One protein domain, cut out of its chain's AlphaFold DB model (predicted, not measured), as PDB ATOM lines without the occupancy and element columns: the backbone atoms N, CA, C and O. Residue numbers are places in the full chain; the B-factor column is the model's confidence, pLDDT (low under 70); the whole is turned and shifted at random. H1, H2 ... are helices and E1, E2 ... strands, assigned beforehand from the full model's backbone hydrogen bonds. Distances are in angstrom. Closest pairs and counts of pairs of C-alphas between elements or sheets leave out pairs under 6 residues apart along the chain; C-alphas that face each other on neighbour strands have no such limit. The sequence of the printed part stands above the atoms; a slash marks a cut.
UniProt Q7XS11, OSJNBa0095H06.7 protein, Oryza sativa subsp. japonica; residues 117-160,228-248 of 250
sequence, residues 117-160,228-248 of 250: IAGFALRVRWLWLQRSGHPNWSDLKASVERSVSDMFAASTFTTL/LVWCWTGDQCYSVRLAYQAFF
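This is residues 117 to 160 and 228 to 248 of the 250 residues of the protein "OSJNBa0095H06.7 protein" of Oryza sativa subsp. japonica (UniProt Q7XS11). Three helices make a small cluster, their centres at the corners of a triangle: H2 and H3 each pack on the longest helix, H1, at a steep angle, and come only close to each other. E1, directly after H2, and E2 make a small two-strand ladder at that end of H2, while residues 132 to 145 form a long loop from the end of H1 back to the start of H2. The printed part has 65 residues with three named helices and two named strands, in the order H1, H2, E1, E2, H3; the sheet has the order E1, E2 and is antiparallel. The class is mostly helix. The whole is compact, with a radius of gyration of the C-alphas of 11.1 A and spans of 29 by 27 by 17 A.

H1 is residues 117 to 131, 21.0 A from first to last C-alpha, and begins with C-alpha 117 at (-0.927, -5.034, 19.444). H2 is residues 146 to 155, 13.8 A long, and begins with C-alpha 146 at (-11.605, 0.174, 25.011). E1 is residues 156 to 158 and E2 is residues 228 to 230, each 6.9 A long. H3 is residues 240 to 246, 9.8 A long, and ends with C-alpha 246 at (-3.769, -12.941, 24.345).

H1 and H2 touch, their closest C-alphas being those of Phe 120 and Val 148, 5.8 A apart. They run the same way at a steep tilt of 63 degrees. H1 and H3 touch too, with the C-alphas of Ala 121 and Tyr 244 closest at 4.8 A. They run opposite ways at a steep tilt of 67 degrees, only just short of about perpendicular. H2 and H3 are close but not clearly touching: their closest C-alphas, of Met 151 and Ala 246, are 8.0 A apart, and their lines are about perpendicular at 89 degrees. E1 and E2 are antiparallel, with 148 degrees between their directions. N 229 and O 157 are within hydrogen-bond range at 3.0 A, and N 157 and O 229 at 3.4 A. The closest C-alphas of H1 and E2, those of Arg 131 and Leu 228, are 7.3 A apart. E1 is apart from H1 and from H3. In H1, H2 and H3 every O i to N i+4 pair is within hydrogen-bond range.

The two C-alphas farthest apart, those of Pro 135 and Phe 248, are 31.2 A apart. Residues 161 to 227 are not printed, and C-alphas 160 and 228 are 9.1 A apart across this cut, which falls between E1 and E2. The link from H1 to H2, 14 residues, is long; that from H2 to E1 is tight, and that from E2 to H3, 9 residues, is short. The mean pLDDT of the printed part is 79.7; it is under 70 in residues 133 to 143, residues 158 to 160 and residue 234.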
ATOM      1  N   ILE A 117      -0.709  -4.047  18.381       91.19
ATOM      2  CA  ILE A 117      -0.927  -5.034  19.444       91.19
ATOM      3  C   ILE A 117       0.172  -4.945  20.510       91.19
ATOM      4  O   ILE A 117      -0.113  -5.015  21.702       91.19
ATOM      5  N   ALA A 118       1.424  -4.702  20.114       90.88
ATOM      6  CA  ALA A 118       2.528  -4.477  21.045       90.88
ATOM      7  C   ALA A 118       2.276  -3.256  21.937       90.88
ATOM      8  O   ALA A 118       2.460  -3.331  23.152       90.88
ATOM      9  N   GLY A 119       1.797  -2.148  21.365       89.38
ATOM     10  CA  GLY A 119       1.424  -0.984  22.166       89.38
ATOM     11  C   GLY A 119       0.208  -1.235  23.064       89.38
ATOM     12  O   GLY A 119       0.200  -0.763  24.200       89.38
ATOM     13  N   PHE A 120      -0.769  -2.038  22.628       90.44
ATOM     14  CA  PHE A 120      -1.876  -2.465  23.490       90.44
ATOM     15  C   PHE A 120      -1.383  -3.294  24.674       90.44
ATOM     16  O   PHE A 120      -1.692  -2.957  25.812       90.44
ATOM     17  N   ALA A 121      -0.550  -4.306  24.440       89.94
ATOM     18  CA  ALA A 121       0.019  -5.146  25.491       89.94
ATOM     19  C   ALA A 121       0.830  -4.343  26.524       89.94
ATOM     20  O   ALA A 121       0.749  -4.592  27.729       89.94
ATOM     21  N   LEU A 122       1.579  -3.328  26.081       88.00
ATOM     22  CA  LEU A 122       2.280  -2.411  26.985       88.00
ATOM     23  C   LEU A 122       1.316  -1.590  27.852       88.00
ATOM     24  O   LEU A 122       1.623  -1.299  29.003       88.00
ATOM     25  N   ARG A 123       0.134  -1.249  27.341       87.25
ATOM     26  CA  ARG A 123      -0.901  -0.532  28.100       87.25
ATOM     27  C   ARG A 123      -1.724  -1.448  29.001       87.25
ATOM     28  O   ARG A 123      -2.174  -1.004  30.047       87.25
ATOM     29  N   VAL A 124      -1.860  -2.730  28.673       89.00
ATOM     30  CA  VAL A 124      -2.403  -3.722  29.618       89.00
ATOM     31  C   VAL A 124      -1.502  -3.806  30.858       89.00
ATOM     32  O   VAL A 124      -2.002  -3.858  31.978       89.00
ATOM     33  N   ARG A 125      -0.172  -3.697  30.691       87.25
ATOM     34  CA  ARG A 125       0.774  -3.662  31.829       87.25
ATOM     35  C   ARG A 125       0.503  -2.484  32.745       87.25
ATOM     36  O   ARG A 125       0.658  -2.602  33.954       87.25
ATOM     37  N   TRP A 126       0.135  -1.354  32.156       85.06
ATOM     38  CA  TRP A 126      -0.229  -0.176  32.915       85.06
ATOM     39  C   TRP A 126      -1.415  -0.458  33.840       85.06
ATOM     40  O   TRP A 126      -1.311  -0.259  35.047       85.06
ATOM     41  N   LEU A 127      -2.510  -0.983  33.280       86.00
ATOM     42  CA  LEU A 127      -3.699  -1.357  34.050       86.00
ATOM     43  C   LEU A 127      -3.374  -2.365  35.155       86.00
ATOM     44  O   LEU A 127      -3.870  -2.228  36.272       86.00
ATOM     45  N   TRP A 128      -2.503  -3.332  34.859       86.25
ATOM     46  CA  TRP A 128      -2.017  -4.291  35.843       86.25
ATOM     47  C   TRP A 128      -1.318  -3.604  37.018       86.25
ATOM     48  O   TRP A 128      -1.714  -3.817  38.157       86.25
ATOM     49  N   LEU A 129      -0.323  -2.749  36.753       83.75
ATOM     50  CA  LEU A 129       0.448  -2.059  37.799       83.75
ATOM     51  C   LEU A 129      -0.412  -1.111  38.641       83.75
ATOM     52  O   LEU A 129      -0.201  -0.996  39.848       83.75
ATOM     53  N   GLN A 130      -1.380  -0.448  38.005       79.94
ATOM     54  CA  GLN A 130      -2.317   0.438  38.685       79.94
ATOM     55  C   GLN A 130      -3.245  -0.343  39.627       79.94
ATOM     56  O   GLN A 130      -3.522   0.106  40.735       79.94
ATOM     57  N   ARG A 131      -3.721  -1.521  39.203       77.31
ATOM     58  CA  ARG A 131      -4.599  -2.391  40.001       77.31
ATOM     59  C   ARG A 131      -3.853  -3.190  41.066       77.31
ATOM     60  O   ARG A 131      -4.427  -3.452  42.111       77.31
ATOM     61  N   SER A 132      -2.592  -3.544  40.830       75.81
ATOM     62  CA  SER A 132      -1.756  -4.262  41.797       75.81
ATOM     63  C   SER A 132      -1.174  -3.358  42.894       75.81
ATOM     64  O   SER A 132      -0.276  -3.792  43.606       75.81
ATOM     65  N   GLY A 133      -1.598  -2.091  42.983       67.12
ATOM     66  CA  GLY A 133      -1.187  -1.170  44.047       67.12
ATOM     67  C   GLY A 133       0.292  -0.773  44.023       67.12
ATOM     68  O   GLY A 133       0.849  -0.442  45.066       67.12
ATOM     69  N   HIS A 134       0.967  -0.814  42.866       67.38
ATOM     70  CA  HIS A 134       2.394  -0.492  42.824       67.38
ATOM     71  C   HIS A 134       2.620   1.007  43.132       67.38
ATOM     72  O   HIS A 134       2.113   1.853  42.391       67.38
ATOM     73  N   PRO A 135       3.456   1.364  44.132       63.91
ATOM     74  CA  PRO A 135       3.488   2.702  44.748       63.91
ATOM     75  C   PRO A 135       3.750   3.868  43.781       63.91
ATOM     76  O   PRO A 135       3.231   4.959  43.973       63.91
ATOM     77  N   ASN A 136       4.513   3.639  42.711       69.12
ATOM     78  CA  ASN A 136       4.880   4.679  41.741       69.12
ATOM     79  C   ASN A 136       3.878   4.870  40.585       69.12
ATOM     80  O   ASN A 136       4.118   5.705  39.716       69.12
ATOM     81  N   TRP A 137       2.803   4.079  40.513       65.12
ATOM     82  CA  TRP A 137       1.931   4.024  39.325       65.12
ATOM     83  C   TRP A 137       0.441   4.242  39.629       65.12
ATOM     84  O   TRP A 137      -0.365   4.296  38.701       65.12
ATOM     85  N   SER A 138       0.077   4.413  40.900       63.16
ATOM     86  CA  SER A 138      -1.299   4.595  41.385       63.16
ATOM     87  C   SER A 138      -1.968   5.866  40.840       63.16
ATOM     88  O   SER A 138      -3.149   5.845  40.487       63.16
ATOM     89  N   ASP A 139      -1.205   6.961  40.732       66.56
ATOM     90  CA  ASP A 139      -1.748   8.315  40.530       66.56
ATOM     91  C   ASP A 139      -1.824   8.767  39.064       66.56
ATOM     92  O   ASP A 139      -2.451   9.782  38.741       66.56
ATOM     93  N   LEU A 140      -1.222   8.022  38.135       63.09
ATOM     94  CA  LEU A 140      -1.237   8.383  36.720       63.09
ATOM     95  C   LEU A 140      -2.535   7.900  36.049       63.09
ATOM     96  O   LEU A 140      -2.731   6.721  35.747       63.09
ATOM     97  N   LYS A 141      -3.424   8.853  35.752       62.75
ATOM     98  CA  LYS A 141      -4.652   8.623  34.977       62.75
ATOM     99  C   LYS A 141      -4.335   8.505  33.483       62.75
ATOM    100  O   LYS A 141      -4.408   9.483  32.743       62.75
ATOM    101  N   ALA A 142      -3.983   7.306  33.025       65.44
ATOM    102  CA  ALA A 142      -3.830   7.037  31.599       65.44
ATOM    103  C   ALA A 142      -5.206   6.909  30.915       65.44
ATOM    104  O   ALA A 142      -6.084   6.191  31.389       65.44
ATOM    105  N   SER A 143      -5.392   7.572  29.770       67.94
ATOM    106  CA  SER A 143      -6.536   7.309  28.887       67.94
ATOM    107  C   SER A 143      -6.360   5.932  28.251       67.94
ATOM    108  O   SER A 143      -5.522   5.761  27.360       67.94
ATOM    109  N   VAL A 144      -7.145   4.953  28.694       73.81
ATOM    110  CA  VAL A 144      -7.064   3.580  28.190       73.81
ATOM    111  C   VAL A 144      -8.103   3.347  27.097       73.81
ATOM    112  O   VAL A 144      -9.281   3.655  27.246       73.81
ATOM    113  N   GLU A 145      -7.642   2.831  25.959       82.31
ATOM    114  CA  GLU A 145      -8.499   2.462  24.832       82.31
ATOM    115  C   GLU A 145      -9.400   1.280  25.210       82.31
ATOM    116  O   GLU A 145      -8.965   0.390  25.943       82.31
ATOM    117  N   ARG A 146     -10.633   1.236  24.685       83.12
ATOM    118  CA  ARG A 146     -11.605   0.174  25.011       83.12
ATOM    119  C   ARG A 146     -11.025  -1.218  24.798       83.12
ATOM    120  O   ARG A 146     -11.016  -1.992  25.735       83.12
ATOM    121  N   SER A 147     -10.377  -1.468  23.659       86.00
ATOM    122  CA  SER A 147      -9.719  -2.749  23.358       86.00
ATOM    123  C   SER A 147      -8.715  -3.195  24.431       86.00
ATOM    124  O   SER A 147      -8.570  -4.383  24.692       86.00
ATOM    125  N   VAL A 148      -8.008  -2.249  25.061       87.81
ATOM    126  CA  VAL A 148      -7.053  -2.532  26.144       87.81
ATOM    127  C   VAL A 148      -7.791  -2.811  27.453       87.81
ATOM    128  O   VAL A 148      -7.427  -3.743  28.165       87.81
ATOM    129  N   SER A 149      -8.824  -2.022  27.759       86.69
ATOM    130  CA  SER A 149      -9.670  -2.204  28.944       86.69
ATOM    131  C   SER A 149     -10.433  -3.529  28.905       86.69
ATOM    132  O   SER A 149     -10.438  -4.253  29.892       86.69
ATOM    133  N   ASP A 150     -11.036  -3.854  27.763       86.19
ATOM    134  CA  ASP A 150     -11.817  -5.068  27.537       86.19
ATOM    135  C   ASP A 150     -10.912  -6.299  27.612       86.19
ATOM    136  O   ASP A 150     -11.231  -7.256  28.313       86.19
ATOM    137  N   MET A 151      -9.732  -6.245  26.977       87.88
ATOM    138  CA  MET A 151      -8.738  -7.312  27.086       87.88
ATOM    139  C   MET A 151      -8.283  -7.509  28.532       87.88
ATOM    140  O   MET A 151      -8.199  -8.643  28.995       87.88
ATOM    141  N   PHE A 152      -7.992  -6.426  29.258       88.44
ATOM    142  CA  PHE A 152      -7.595  -6.511  30.661       88.44
ATOM    143  C   PHE A 152      -8.708  -7.127  31.513       88.44
ATOM    144  O   PHE A 152      -8.450  -8.100  32.207       88.44
ATOM    145  N   ALA A 153      -9.946  -6.643  31.387       82.81
ATOM    146  CA  ALA A 153     -11.096  -7.171  32.116       82.81
ATOM    147  C   ALA A 153     -11.366  -8.655  31.815       82.81
ATOM    148  O   ALA A 153     -11.665  -9.411  32.729       82.81
ATOM    149  N   ALA A 154     -11.214  -9.090  30.563       84.38
ATOM    150  CA  ALA A 154     -11.365 -10.498  30.185       84.38
ATOM    151  C   ALA A 154     -10.210 -11.389  30.684       84.38
ATOM    152  O   ALA A 154     -10.362 -12.603  30.797       84.38
ATOM    153  N   SER A 155      -9.048 -10.795  30.956       85.25
ATOM    154  CA  SER A 155      -7.807 -11.509  31.275       85.25
ATOM    155  C   SER A 155      -7.425 -11.475  32.753       85.25
ATOM    156  O   SER A 155      -6.416 -12.081  33.126       85.25
ATOM    157  N   THR A 156      -8.187 -10.757  33.580       82.25
ATOM    158  CA  THR A 156      -7.932 -10.628  35.016       82.25
ATOM    159  C   THR A 156      -9.181 -10.872  35.836       82.25
ATOM    160  O   THR A 156     -10.233 -10.334  35.510       82.25
ATOM    161  N   PHE A 157      -9.020 -11.565  36.957       72.38
ATOM    162  CA  PHE A 157      -9.990 -11.589  38.050       72.38
ATOM    163  C   PHE A 157      -9.264 -11.325  39.370       72.38
ATOM    164  O   PHE A 157      -8.049 -11.539  39.480       72.38
ATOM    165  N   THR A 158      -9.999 -10.849  40.368       69.56
ATOM    166  CA  THR A 158      -9.484 -10.707  41.731       69.56
ATOM    167  C   THR A 158      -9.997 -11.875  42.564       69.56
ATOM    168  O   THR A 158     -11.173 -12.219  42.518       69.56
ATOM    169  N   THR A 159      -9.119 -12.513  43.338       61.94
ATOM    170  CA  THR A 159      -9.473 -13.697  44.145       61.94
ATOM    171  C   THR A 159     -10.463 -13.409  45.278       61.94
ATOM    172  O   THR A 159     -10.948 -14.344  45.907       61.94
ATOM    173  N   LEU A 160     -10.793 -12.141  45.524       55.91
ATOM    174  CA  LEU A 160     -11.801 -11.688  46.474       55.91
ATOM    175  C   LEU A 160     -12.646 -10.574  45.840       55.91
ATOM    176  O   LEU A 160     -12.173  -9.466  45.612       55.91
ATOM    177  N   LEU A 228      -4.518  -9.698  42.408       74.31
ATOM    178  CA  LEU A 228      -4.885  -9.657  40.996       74.31
ATOM    179  C   LEU A 228      -4.259 -10.870  40.294       74.31
ATOM    180  O   LEU A 228      -3.047 -11.080  40.388       74.31
ATOM    181  N   VAL A 229      -5.075 -11.661  39.600       80.06
ATOM    182  CA  VAL A 229      -4.639 -12.875  38.899       80.06
ATOM    183  C   VAL A 229      -4.709 -12.670  37.393       80.06
ATOM    184  O   VAL A 229      -5.660 -12.090  36.876       80.06
ATOM    185  N   TRP A 230      -3.688 -13.154  36.682       84.00
ATOM    186  CA  TRP A 230      -3.662 -13.201  35.221       84.00
ATOM    187  C   TRP A 230      -4.107 -14.583  34.720       84.00
ATOM    188  O   TRP A 230      -3.465 -15.585  35.030       84.00
ATOM    189  N   CYS A 231      -5.183 -14.649  33.931       79.00
ATOM    190  CA  CYS A 231      -5.845 -15.912  33.560       79.00
ATOM    191  C   CYS A 231      -5.032 -16.821  32.626       79.00
ATOM    192  O   CYS A 231      -5.330 -18.007  32.501       79.00
ATOM    193  N   TRP A 232      -4.042 -16.273  31.922       76.25
ATOM    194  CA  TRP A 232      -3.379 -16.971  30.815       76.25
ATOM    195  C   TRP A 232      -2.172 -17.809  31.242       76.25
ATOM    196  O   TRP A 232      -1.523 -18.418  30.390       76.25
ATOM    197  N   THR A 233      -1.839 -17.834  32.534       71.56
ATOM    198  CA  THR A 233      -0.711 -18.612  33.047       71.56
ATOM    199  C   THR A 233      -1.037 -19.380  34.314       71.56
ATOM    200  O   THR A 233      -1.741 -18.899  35.197       71.56
ATOM    201  N   GLY A 234      -0.451 -20.575  34.434       63.72
ATOM    202  CA  GLY A 234      -0.564 -21.395  35.644       63.72
ATOM    203  C   GLY A 234       0.114 -20.779  36.873       63.72
ATOM    204  O   GLY A 234      -0.264 -21.099  37.993       63.72
ATOM    205  N   ASP A 235       1.076 -19.870  36.680       73.94
ATOM    206  CA  ASP A 235       1.750 -19.129  37.758       73.94
ATOM    207  C   ASP A 235       0.999 -17.856  38.192       73.94
ATOM    208  O   ASP A 235       1.413 -17.192  39.146       73.94
ATOM    209  N   GLN A 236      -0.103 -17.518  37.504       77.69
ATOM    210  CA  GLN A 236      -0.939 -16.343  37.765       77.69
ATOM    211  C   GLN A 236      -0.175 -15.007  37.693       77.69
ATOM    212  O   GLN A 236      -0.626 -13.994  38.236       77.69
ATOM    213  N   CYS A 237       0.987 -14.988  37.036       79.00
ATOM    214  CA  CYS A 237       1.834 -13.812  36.894       79.00
ATOM    215  C   CYS A 237       1.577 -13.085  35.574       79.00
ATOM    216  O   CYS A 237       1.550 -13.667  34.489       79.00
ATOM    217  N   TYR A 238       1.473 -11.762  35.650       84.94
ATOM    218  CA  TYR A 238       1.369 -10.931  34.461       84.94
ATOM    219  C   TYR A 238       2.700 -10.818  33.710       84.94
ATOM    220  O   TYR A 238       3.746 -10.524  34.293       84.94
ATOM    221  N   SER A 239       2.649 -10.907  32.378       87.31
ATOM    222  CA  SER A 239       3.737 -10.429  31.523       87.31
ATOM    223  C   SER A 239       3.216  -9.761  30.251       87.31
ATOM    224  O   SER A 239       2.214 -10.174  29.670       87.31
ATOM    225  N   VAL A 240       3.960  -8.765  29.758       86.56
ATOM    226  CA  VAL A 240       3.646  -8.064  28.494       86.56
ATOM    227  C   VAL A 240       3.623  -9.030  27.314       86.56
ATOM    228  O   VAL A 240       2.807  -8.888  26.411       86.56
ATOM    229  N   ARG A 241       4.517 -10.026  27.314       86.25
ATOM    230  CA  ARG A 241       4.593 -11.029  26.249       86.25
ATOM    231  C   ARG A 241       3.310 -11.851  26.170       86.25
ATOM    232  O   ARG A 241       2.829 -12.110  25.073       86.25
ATOM    233  N   LEU A 242       2.767 -12.241  27.317       86.94
ATOM    234  CA  LEU A 242       1.538 -13.026  27.392       86.94
ATOM    235  C   LEU A 242       0.311 -12.169  27.082       86.94
ATOM    236  O   LEU A 242      -0.544 -12.603  26.322       86.94
ATOM    237  N   ALA A 243       0.281 -10.921  27.556       89.00
ATOM    238  CA  ALA A 243      -0.733  -9.955  27.143       89.00
ATOM    239  C   ALA A 243      -0.737  -9.743  25.621       89.00
ATOM    240  O   ALA A 243      -1.796  -9.749  25.007       89.00
ATOM    241  N   TYR A 244       0.437  -9.630  24.988       90.88
ATOM    242  CA  TYR A 244       0.560  -9.546  23.528       90.88
ATOM    243  C   TYR A 244      -0.015 -10.779  22.829       90.88
ATOM    244  O   TYR A 244      -0.714 -10.641  21.832       90.88
ATOM    245  N   GLN A 245       0.261 -11.976  23.347       89.62
ATOM    246  CA  GLN A 245      -0.254 -13.226  22.787       89.62
ATOM    247  C   GLN A 245      -1.773 -13.363  22.951       89.62
ATOM    248  O   GLN A 245      -2.428 -13.828  22.021       89.62
ATOM    249  N   ALA A 246      -2.332 -12.906  24.074       88.56
ATOM    250  CA  ALA A 246      -3.769 -12.941  24.345       88.56
ATOM    251  C   ALA A 246      -4.592 -12.170  23.294       88.56
ATOM    252  O   ALA A 246      -5.663 -12.621  22.905       88.56
ATOM    253  N   PHE A 247      -4.054 -11.080  22.730       90.00
ATOM    254  CA  PHE A 247      -4.693 -10.341  21.629       90.00
ATOM    255  C   PHE A 247      -4.827 -11.119  20.310       90.00
ATOM    256  O   PHE A 247      -5.511 -10.643  19.410       90.00
ATOM    257  N   PHE A 248      -4.184 -12.282  20.168       87.31
ATOM    258  CA  PHE A 248      -4.358 -13.169  19.011       87.31
ATOM    259  C   PHE A 248      -5.270 -14.369  19.305       87.31
ATOM    260  O   PHE A 248      -5.487 -15.190  18.417       87.31
TER     261      PHE A 248